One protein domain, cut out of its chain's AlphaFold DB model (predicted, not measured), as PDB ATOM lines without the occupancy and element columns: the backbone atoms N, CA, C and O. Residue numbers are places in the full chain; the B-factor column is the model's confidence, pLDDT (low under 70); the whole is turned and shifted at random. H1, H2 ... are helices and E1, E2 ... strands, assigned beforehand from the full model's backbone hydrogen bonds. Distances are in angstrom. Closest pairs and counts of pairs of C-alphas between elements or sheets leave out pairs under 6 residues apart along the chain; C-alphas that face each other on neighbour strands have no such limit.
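This is residues 68 to 134 of the 138 residues of an uncharacterized protein of Deltaproteobacteria bacterium (UniProt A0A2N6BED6). Look for one twisted sheet of four strands, three of them long, with a single long helix, H1, packed on one face along the edge strand E3, and the other face bare of helices. H1 does not sit over the middle of the sheet but runs lengthwise over the edge strand E3, while the short strand E4 is added at the far edge, beside E1. The printed part has 67 residues with one named helix and four named strands, in the chain order E1, E2, H1, E3, E4; across the sheet the order is E3, E2, E1, E4, and the pairing is mixed. The class is mixed, helices and strands. The whole is compact, with a radius of gyration of the C-alphas of 12.1 A and spans of 32 by 30 by 17 A.

Begin at the two inner strands, E1 of residues 69 to 76 and E2 of residues 80 to 87, which form a hairpin across a tight link of 3 residues. They are antiparallel neighbours at 168 degrees between their directions; look at N 73 and O 84, 2.8 A apart, and N 82 and O 75, 2.9 A apart, both within hydrogen-bond range. On the other side of E2 from E1 you find the edge strand E3, residues 114 to 120. E3 and E2 are parallel, at 16 degrees, with N 83 and O 116 at 2.8 A and N 118 and O 83 at 3.0 A, within hydrogen-bond range. At the opposite edge stands E4, residues 131 to 133, antiparallel to E1 at 135 degrees; N 74 and O 131 are 2.8 A apart, within hydrogen-bond range, and C-alphas 73 and 132 face each other at 4.4 A. E3 and E4 are apart. The sheet is twisted: its C-alphas lie up to 4.4 A off the best plane, and the strands' lines turn by 73 degrees from edge to edge. Now turn to H1, residues 93 to 109, which is on the sheet at a height of 9.0 A over the sheet. It lies over E3 and runs along the strands, at 10 degrees to E3 on the local plane. H1 and E3 touch, and their closest C-alphas are those of Arg 103 and Trp 115, 5.9 A apart. H1 and E2 are near each other, with 5 pairs of C-alphas within 10 A. The arrangement is two layers, a helix on one face of a sheet, and E2, H1 and E3 make a strand-helix-strand unit, two parallel neighbour strands with a helix between them in the chain, whose crossover is right-handed. In H1 every O i to N i+4 pair is within hydrogen-bond range.

Find C-alpha 69 at (-25.742, 27.159, 50.575), where E1 begins; from there it runs 20.9 A to C-alpha 76. E2 runs 22.5 A from C-alpha 80 to C-alpha 87. Look next for C-alpha 93 at (-15.850, 27.586, 60.079), from which H1 runs 24.5 A to C-alpha 109. E3 covers 19.1 A from C-alpha 114 to C-alpha 120. E4, three residues, ends at C-alpha 133, at (-25.235, 21.043, 40.528).

The two C-alphas farthest apart are those of Arg 89 and Cys 112, at 32.8 A. The printed part has no cut from residue 68 to residue 134. The links E2 to H1 and H1 to E3 are tight, and that from E3 to E4, with 10 residues, is short; no link is long. The mean pLDDT of the printed part is 84.5, and the values under 70 are at residues 90 to 92 and residue 126 of this model.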
ATOM      1  N   LEU A  68     -27.593  27.757  54.301       83.75
ATOM      2  CA  LEU A  68     -26.868  28.933  53.816       83.75
ATOM      3  C   LEU A  68     -26.251  28.721  52.427       83.75
ATOM      4  O   LEU A  68     -25.692  29.670  51.882       83.75
ATOM      5  N   VAL A  69     -26.276  27.494  51.897       86.25
ATOM      6  CA  VAL A  69     -25.742  27.159  50.575       86.25
ATOM      7  C   VAL A  69     -26.836  27.378  49.535       86.25
ATOM      8  O   VAL A  69     -27.839  26.674  49.516       86.25
ATOM      9  N   ASN A  70     -26.611  28.337  48.642       85.69
ATOM     10  CA  ASN A  70     -27.571  28.733  47.614       85.69
ATOM     11  C   ASN A  70     -27.359  27.987  46.298       85.69
ATOM     12  O   ASN A  70     -28.311  27.716  45.571       85.69
ATOM     13  N   ALA A  71     -26.104  27.696  45.958       87.38
ATOM     14  CA  ALA A  71     -25.770  27.003  44.723       87.38
ATOM     15  C   ALA A  71     -24.394  26.348  44.809       87.38
ATOM     16  O   ALA A  71     -23.524  26.767  45.572       87.38
ATOM     17  N   ILE A  72     -24.180  25.331  43.981       89.31
ATOM     18  CA  ILE A  72     -22.889  24.662  43.845       89.31
ATOM     19  C   ILE A  72     -22.545  24.618  42.368       89.31
ATOM     20  O   ILE A  72     -23.320  24.151  41.538       89.31
ATOM     21  N   PHE A  73     -21.359  25.105  42.045       90.25
ATOM     22  CA  PHE A  73     -20.811  25.142  40.706       90.25
ATOM     23  C   PHE A  73     -19.544  24.312  40.654       90.25
ATOM     24  O   PHE A  73     -18.772  24.257  41.608       90.25
ATOM     25  N   TYR A  74     -19.291  23.691  39.514       89.62
ATOM     26  CA  TYR A  74     -18.089  22.915  39.298       89.62
ATOM     27  C   TYR A  74     -17.568  23.090  37.881       89.62
ATOM     28  O   TYR A  74     -18.311  23.371  36.940       89.62
ATOM     29  N   ARG A  75     -16.264  22.906  37.717       87.75
ATOM     30  CA  ARG A  75     -15.653  22.693  36.409       87.75
ATOM     31  C   ARG A  75     -14.550  21.664  36.525       87.75
ATOM     32  O   ARG A  75     -13.821  21.613  37.513       87.75
ATOM     33  N   THR A  76     -14.432  20.851  35.491       85.38
ATOM     34  CA  THR A  76     -13.477  19.746  35.429       85.38
ATOM     35  C   THR A  76     -12.586  19.919  34.210       85.38
ATOM     36  O   THR A  76     -13.089  20.134  33.107       85.38
ATOM     37  N   SER A  77     -11.282  19.782  34.409       84.50
ATOM     38  CA  SER A  77     -10.261  19.604  33.379       84.50
ATOM     39  C   SER A  77      -9.451  18.338  33.682       84.50
ATOM     40  O   SER A  77      -9.687  17.676  34.691       84.50
ATOM     41  N   LYS A  78      -8.521  17.954  32.798       80.88
ATOM     42  CA  LYS A  78      -7.745  16.710  32.957       80.88
ATOM     43  C   LYS A  78      -6.873  16.666  34.213       80.88
ATOM     44  O   LYS A  78      -6.534  15.583  34.653       80.88
ATOM     45  N   GLU A  79      -6.509  17.827  34.746       85.38
ATOM     46  CA  GLU A  79      -5.572  17.954  35.870       85.38
ATOM     47  C   GLU A  79      -6.188  18.697  37.054       85.38
ATOM     48  O   GLU A  79      -5.626  18.697  38.145       85.38
ATOM     49  N   ARG A  80      -7.333  19.365  36.860       88.06
ATOM     50  CA  ARG A  80      -7.955  20.207  37.877       88.06
ATOM     51  C   ARG A  80      -9.462  20.003  37.969       88.06
ATOM     52  O   ARG A  80     -10.162  20.009  36.960       88.06
ATOM     53  N   VAL A  81      -9.972  19.848  39.184       89.69
ATOM     54  CA  VAL A  81     -11.396  19.969  39.503       89.69
ATOM     55  C   VAL A  81     -11.566  21.172  40.411       89.69
ATOM     56  O   VAL A  81     -10.947  21.258  41.468       89.69
ATOM     57  N   GLU A  82     -12.397  22.111  39.985       91.25
ATOM     58  CA  GLU A  82     -12.753  23.267  40.797       91.25
ATOM     59  C   GLU A  82     -14.211  23.160  41.208       91.25
ATOM     60  O   GLU A  82     -15.081  22.993  40.352       91.25
ATOM     61  N   VAL A  83     -14.456  23.296  42.507       91.12
ATOM     62  CA  VAL A  83     -15.785  23.331  43.113       91.12
ATOM     63  C   VAL A  83     -15.957  24.671  43.804       91.12
ATOM     64  O   VAL A  83     -15.110  25.124  44.576       91.12
ATOM     65  N   VAL A  84     -17.061  25.324  43.492       90.69
ATOM     66  CA  VAL A  84     -17.407  26.657  43.951       90.69
ATOM     67  C   VAL A  84     -18.769  26.578  44.609       90.69
ATOM     68  O   VAL A  84     -19.775  26.337  43.952       90.69
ATOM     69  N   VAL A  85     -18.791  26.781  45.915       89.62
ATOM     70  CA  VAL A  85     -20.012  26.793  46.714       89.62
ATOM     71  C   VAL A  85     -20.429  28.244  46.899       89.62
ATOM     72  O   VAL A  85     -19.629  29.063  47.344       89.62
ATOM     73  N   VAL A  86     -21.659  28.577  46.538       88.75
ATOM     74  CA  VAL A  86     -22.225  29.912  46.731       88.75
ATOM     75  C   VAL A  86     -23.045  29.906  48.006       88.75
ATOM     76  O   VAL A  86     -23.959  29.094  48.140       88.75
ATOM     77  N   ALA A  87     -22.712  30.795  48.938       86.06
ATOM     78  CA  ALA A  87     -23.393  30.904  50.222       86.06
ATOM     79  C   ALA A  87     -23.604  32.368  50.633       86.06
ATOM     80  O   ALA A  87     -22.716  33.199  50.455       86.06
ATOM     81  N   GLU A  88     -24.762  32.682  51.225       76.81
ATOM     82  CA  GLU A  88     -25.168  34.070  51.536       76.81
ATOM     83  C   GLU A  88     -24.326  34.745  52.618       76.81
ATOM     84  O   GLU A  88     -24.259  35.971  52.703       76.81
ATOM     85  N   ARG A  89     -23.699  33.953  53.489       72.88
ATOM     86  CA  ARG A  89     -22.902  34.455  54.609       72.88
ATOM     87  C   ARG A  89     -21.458  33.993  54.484       72.88
ATOM     88  O   ARG A  89     -21.217  32.891  53.988       72.88
ATOM     89  N   PRO A  90     -20.486  34.812  54.941       63.31
ATOM     90  CA  PRO A  90     -19.099  34.377  55.015       63.31
ATOM     91  C   PRO A  90     -19.037  33.055  55.780       63.31
ATOM     92  O   PRO A  90     -19.688  32.911  56.817       63.31
ATOM     93  N   MET A  91     -18.307  32.102  55.195       64.56
ATOM     94  CA  MET A  91     -18.141  30.719  55.645       64.56
ATOM     95  C   MET A  91     -18.319  30.567  57.157       64.56
ATOM     96  O   MET A  91     -17.539  31.108  57.947       64.56
ATOM     97  N   THR A  92     -19.291  29.757  57.578       69.00
ATOM     98  CA  THR A  92     -19.176  29.161  58.906       69.00
ATOM     99  C   THR A  92     -17.930  28.279  58.881       69.00
ATOM    100  O   THR A  92     -17.725  27.514  57.938       69.00
ATOM    101  N   LYS A  93     -17.086  28.379  59.916       78.50
ATOM    102  CA  LYS A  93     -15.850  27.586  60.079       78.50
ATOM    103  C   LYS A  93     -16.055  26.097  59.751       78.50
ATOM    104  O   LYS A  93     -15.156  25.437  59.250       78.50
ATOM    105  N   MET A  94     -17.263  25.596  59.995       81.19
ATOM    106  CA  MET A  94     -17.701  24.238  59.695       81.19
ATOM    107  C   MET A  94     -17.702  23.886  58.197       81.19
ATOM    108  O   MET A  94     -17.152  22.851  57.841       81.19
ATOM    109  N   ILE A  95     -18.248  24.734  57.314       82.56
ATOM    110  CA  ILE A  95     -18.253  24.464  55.861       82.56
ATOM    111  C   ILE A  95     -16.818  24.471  55.322       82.56
ATOM    112  O   ILE A  95     -16.465  23.641  54.490       82.56
ATOM    113  N   SER A  96     -15.963  25.370  55.823       83.25
ATOM    114  CA  SER A  96     -14.542  25.395  55.456       83.25
ATOM    115  C   SER A  96     -13.831  24.097  55.815       83.25
ATOM    116  O   SER A  96     -13.158  23.528  54.962       83.25
ATOM    117  N   LEU A  97     -14.023  23.618  57.047       86.38
ATOM    118  CA  LEU A  97     -13.427  22.369  57.522       86.38
ATOM    119  C   LEU A  97     -13.921  21.160  56.722       86.38
ATOM    120  O   LEU A  97     -13.132  20.284  56.386       86.38
ATOM    121  N   LEU A  98     -15.209  21.134  56.375       87.94
ATOM    122  CA  LEU A  98     -15.795  20.072  55.561       87.94
ATOM    123  C   LEU A  98     -15.177  20.034  54.160       87.94
ATOM    124  O   LEU A  98     -14.723  18.986  53.707       87.94
ATOM    125  N   LEU A  99     -15.107  21.184  53.485       89.19
ATOM    126  CA  LEU A  99     -14.509  21.277  52.152       89.19
ATOM    127  C   LEU A  99     -13.015  20.946  52.162       89.19
ATOM    128  O   LEU A  99     -12.521  20.345  51.209       89.19
ATOM    129  N   GLU A 100     -12.300  21.321  53.221       90.06
ATOM    130  CA  GLU A 100     -10.892  20.974  53.405       90.06
ATOM    131  C   GLU A 100     -10.698  19.465  53.596       90.06
ATOM    132  O   GLU A 100      -9.901  18.870  52.871       90.06
ATOM    133  N   GLY A 101     -11.497  18.825  54.456       90.50
ATOM    134  CA  GLY A 101     -11.472  17.371  54.628       90.50
ATOM    135  C   GLY A 101     -11.789  16.621  53.330       90.50
ATOM    136  O   GLY A 101     -11.086  15.682  52.961       90.50
ATOM    137  N   ARG A 102     -12.786  17.091  52.565       90.44
ATOM    138  CA  ARG A 102     -13.099  16.536  51.237       90.44
ATOM    139  C   ARG A 102     -11.957  16.725  50.249       90.44
ATOM    140  O   ARG A 102     -11.647  15.806  49.498       90.44
ATOM    141  N   ARG A 103     -11.302  17.889  50.248       91.38
ATOM    142  CA  ARG A 103     -10.132  18.145  49.396       91.38
ATOM    143  C   ARG A 103      -9.025  17.126  49.655       91.38
ATOM    144  O   ARG A 103      -8.440  16.619  48.702       91.38
ATOM    145  N   GLU A 104      -8.732  16.850  50.921       90.00
ATOM    146  CA  GLU A 104      -7.690  15.902  51.325       90.00
ATOM    147  C   GLU A 104      -8.038  14.466  50.921       90.00
ATOM    148  O   GLU A 104      -7.231  13.801  50.269       90.00
ATOM    149  N   GLU A 105      -9.263  14.019  51.212       90.75
ATOM    150  CA  GLU A 105      -9.764  12.699  50.810       90.75
ATOM    151  C   GLU A 105      -9.658  12.496  49.288       90.75
ATOM    152  O   GLU A 105      -9.154  11.477  48.802       90.75
ATOM    153  N   LEU A 106     -10.086  13.498  48.520       89.44
ATOM    154  CA  LEU A 106     -10.070  13.462  47.060       89.44
ATOM    155  C   LEU A 106      -8.655  13.545  46.490       89.44
ATOM    156  O   LEU A 106      -8.388  12.919  45.466       89.44
ATOM    157  N   GLY A 107      -7.740  14.255  47.151       87.12
ATOM    158  CA  GLY A 107      -6.324  14.284  46.786       87.12
ATOM    159  C   GLY A 107      -5.644  12.922  46.954       87.12
ATOM    160  O   GLY A 107      -4.820  12.546  46.125       87.12
ATOM    161  N   ILE A 108      -6.029  12.148  47.972       88.12
ATOM    162  CA  ILE A 108      -5.544  10.772  48.161       88.12
ATOM    163  C   ILE A 108      -6.145   9.841  47.099       88.12
ATOM    164  O   ILE A 108      -5.441   9.014  46.521       88.12
ATOM    165  N   LYS A 109      -7.448   9.978  46.823       86.31
ATOM    166  CA  LYS A 109      -8.171   9.103  45.886       86.31
ATOM    167  C   LYS A 109      -7.842   9.380  44.416       86.31
ATOM    168  O   LYS A 109      -7.839   8.459  43.603       86.31
ATOM    169  N   PHE A 110      -7.554  10.634  44.077       86.56
ATOM    170  CA  PHE A 110      -7.228  11.091  42.728       86.56
ATOM    171  C   PHE A 110      -5.894  11.857  42.737       86.56
ATOM    172  O   PHE A 110      -5.883  13.068  42.518       86.56
ATOM    173  N   PRO A 111      -4.752  11.177  42.942       83.94
ATOM    174  CA  PRO A 111      -3.459  11.834  43.160       83.94
ATOM    175  C   PRO A 111      -2.958  12.638  41.951       83.94
ATOM    176  O   PRO A 111      -2.153  13.552  42.097       83.94
ATOM    177  N   CYS A 112      -3.441  12.320  40.749       84.62
ATOM    178  CA  CYS A 112      -3.111  13.048  39.522       84.62
ATOM    179  C   CYS A 112      -3.994  14.288  39.295       84.62
ATOM    180  O   CYS A 112      -3.806  14.992  38.306       84.62
ATOM    181  N   GLN A 113      -4.969  14.539  40.172       85.44
ATOM    182  CA  GLN A 113      -5.969  15.583  40.017       85.44
ATOM    183  C   GLN A 113      -5.848  16.601  41.150       85.44
ATOM    184  O   GLN A 113      -5.931  16.274  42.332       85.44
ATOM    185  N   ARG A 114      -5.724  17.876  40.795       90.00
ATOM    186  CA  ARG A 114      -5.792  18.975  41.752       90.00
ATOM    187  C   ARG A 114      -7.246  19.324  42.050       90.00
ATOM    188  O   ARG A 114      -7.990  19.673  41.138       90.00
ATOM    189  N   TRP A 115      -7.618  19.303  43.323       91.00
ATOM    190  CA  TRP A 115      -8.949  19.687  43.786       91.00
ATOM    191  C   TRP A 115      -8.906  21.047  44.470       91.00
ATOM    192  O   TRP A 115      -8.251  21.212  45.497       91.00
ATOM    193  N   ASP A 116      -9.620  22.022  43.915       91.69
ATOM    194  CA  ASP A 116      -9.787  23.331  44.537       91.69
ATOM    195  C   ASP A 116     -11.255  23.526  44.910       91.69
ATOM    196  O   ASP A 116     -12.109  23.748  44.050       91.69
ATOM    197  N   LEU A 117     -11.541  23.449  46.206       90.38
ATOM    198  CA  LEU A 117     -12.861  23.704  46.767       90.38
ATOM    199  C   LEU A 117     -12.848  25.066  47.456       90.38
ATOM    200  O   LEU A 117     -11.998  25.327  48.309       90.38
ATOM    201  N   ARG A 118     -13.768  25.953  47.074       88.06
ATOM    202  CA  ARG A 118     -13.878  27.300  47.652       88.06
ATOM    203  C   ARG A 118     -15.325  27.735  47.801       88.06
ATOM    204  O   ARG A 118     -16.188  27.308  47.037       88.06
ATOM    205  N   VAL A 119     -15.558  28.637  48.748       87.69
ATOM    206  CA  VAL A 119     -16.848  29.306  48.931       87.69
ATOM    207  C   VAL A 119     -16.743  30.737  48.426       87.69
ATOM    208  O   VAL A 119     -15.739  31.410  48.663       87.69
ATOM    209  N   ILE A 120     -17.776  31.191  47.731       88.12
ATOM    210  CA  ILE A 120     -17.947  32.575  47.294       88.12
ATOM    211  C   ILE A 120     -19.357  33.049  47.660       88.12
ATOM    212  O   ILE A 120     -20.229  32.239  47.965       88.12
ATOM    213  N   GLN A 121     -19.573  34.362  47.667       85.19
ATOM    214  CA  GLN A 121     -20.883  34.945  47.983       85.19
ATOM    215  C   GLN A 121     -21.742  35.149  46.736       85.19
ATOM    216  O   GLN A 121     -22.956  34.983  46.786       85.19
ATOM    217  N   ASP A 122     -21.098  35.441  45.610       84.88
ATOM    218  CA  ASP A 122     -21.772  35.729  44.351       84.88
ATOM    219  C   ASP A 122     -21.659  34.560  43.381       84.88
ATOM    220  O   ASP A 122     -20.646  33.864  43.339       84.88
ATOM    221  N   ASN A 123     -22.673  34.369  42.540       83.75
ATOM    222  CA  ASN A 123     -22.602  33.368  41.481       83.75
ATOM    223  C   ASN A 123     -21.430  33.664  40.528       83.75
ATOM    224  O   ASN A 123     -21.229  34.816  40.128       83.75
ATOM    225  N   PRO A 124     -20.660  32.641  40.113       82.94
ATOM    226  CA  PRO A 124     -19.579  32.846  39.165       82.94
ATOM    227  C   PRO A 124     -20.139  33.317  37.818       82.94
ATOM    228  O   PRO A 124     -21.165  32.822  37.350       82.94
ATOM    229  N   SER A 125     -19.437  34.247  37.163       79.19
ATOM    230  CA  SER A 125     -19.868  34.776  35.865       79.19
ATOM    231  C   SER A 125     -20.085  33.655  34.830       79.19
ATOM    232  O   SER A 125     -19.232  32.765  34.723       79.19
ATOM    233  N   PRO A 126     -21.143  33.720  33.994       66.56
ATOM    234  CA  PRO A 126     -21.466  32.683  33.002       66.56
ATOM    235  C   PRO A 126     -20.324  32.367  32.020       66.56
ATOM    236  O   PRO A 126     -20.229  31.263  31.492       66.56
ATOM    237  N   GLY A 127     -19.413  33.321  31.798       70.88
ATOM    238  CA  GLY A 127     -18.240  33.158  30.933       70.88
ATOM    239  C   GLY A 127     -17.118  32.276  31.499       70.88
ATOM    240  O   GLY A 127     -16.158  32.001  30.787       70.88
ATOM    241  N   HIS A 128     -17.202  31.819  32.752       74.56
ATOM    242  CA  HIS A 128     -16.127  31.054  33.400       74.56
ATOM    243  C   HIS A 128     -16.194  29.529  33.185       74.56
ATOM    244  O   HIS A 128     -15.337  28.803  33.705       74.56
ATOM    245  N   GLY A 129     -17.181  29.043  32.422       80.69
ATOM    246  CA  GLY A 129     -17.294  27.630  32.040       80.69
ATOM    247  C   GLY A 129     -17.701  26.693  33.183       80.69
ATOM    248  O   GLY A 129     -17.377  25.507  33.145       80.69
ATOM    249  N   PHE A 130     -18.374  27.218  34.207       84.69
ATOM    250  CA  PHE A 130     -18.904  26.412  35.302       84.69
ATOM    251  C   PHE A 130     -20.203  25.712  34.903       84.69
ATOM    252  O   PHE A 130     -21.017  26.246  34.158       84.69
ATOM    253  N   SER A 131     -20.385  24.511  35.434       84.31
ATOM    254  CA  SER A 131     -21.640  23.764  35.427       84.31
ATOM    255  C   SER A 131     -22.239  23.818  36.831       84.31
ATOM    256  O   SER A 131     -21.491  23.798  37.805       84.31
ATOM    257  N   SER A 132     -23.559  23.916  36.960       83.62
ATOM    258  CA  SER A 132     -24.236  23.923  38.262       83.62
ATOM    259  C   SER A 132     -24.685  22.520  38.659       83.62
ATOM    260  O   SER A 132     -25.229  21.792  37.828       83.62
ATOM    261  N   TYR A 133     -24.521  22.166  39.931       80.56
ATOM    262  CA  TYR A 133     -25.235  21.043  40.528       80.56
ATOM    263  C   TYR A 133     -26.617  21.504  40.999       80.56
ATOM    264  O   TYR A 133     -26.713  22.549  41.648       80.56
ATOM    265  N   PRO A 134     -27.688  20.746  40.705       73.06
ATOM    266  CA  PRO A 134     -28.971  20.981  41.340       73.06
ATOM    267  C   PRO A 134     -28.849  20.635  42.826       73.06
ATOM    268  O   PRO A 134     -28.454  19.523  43.175       73.06
TER     269      PRO A 134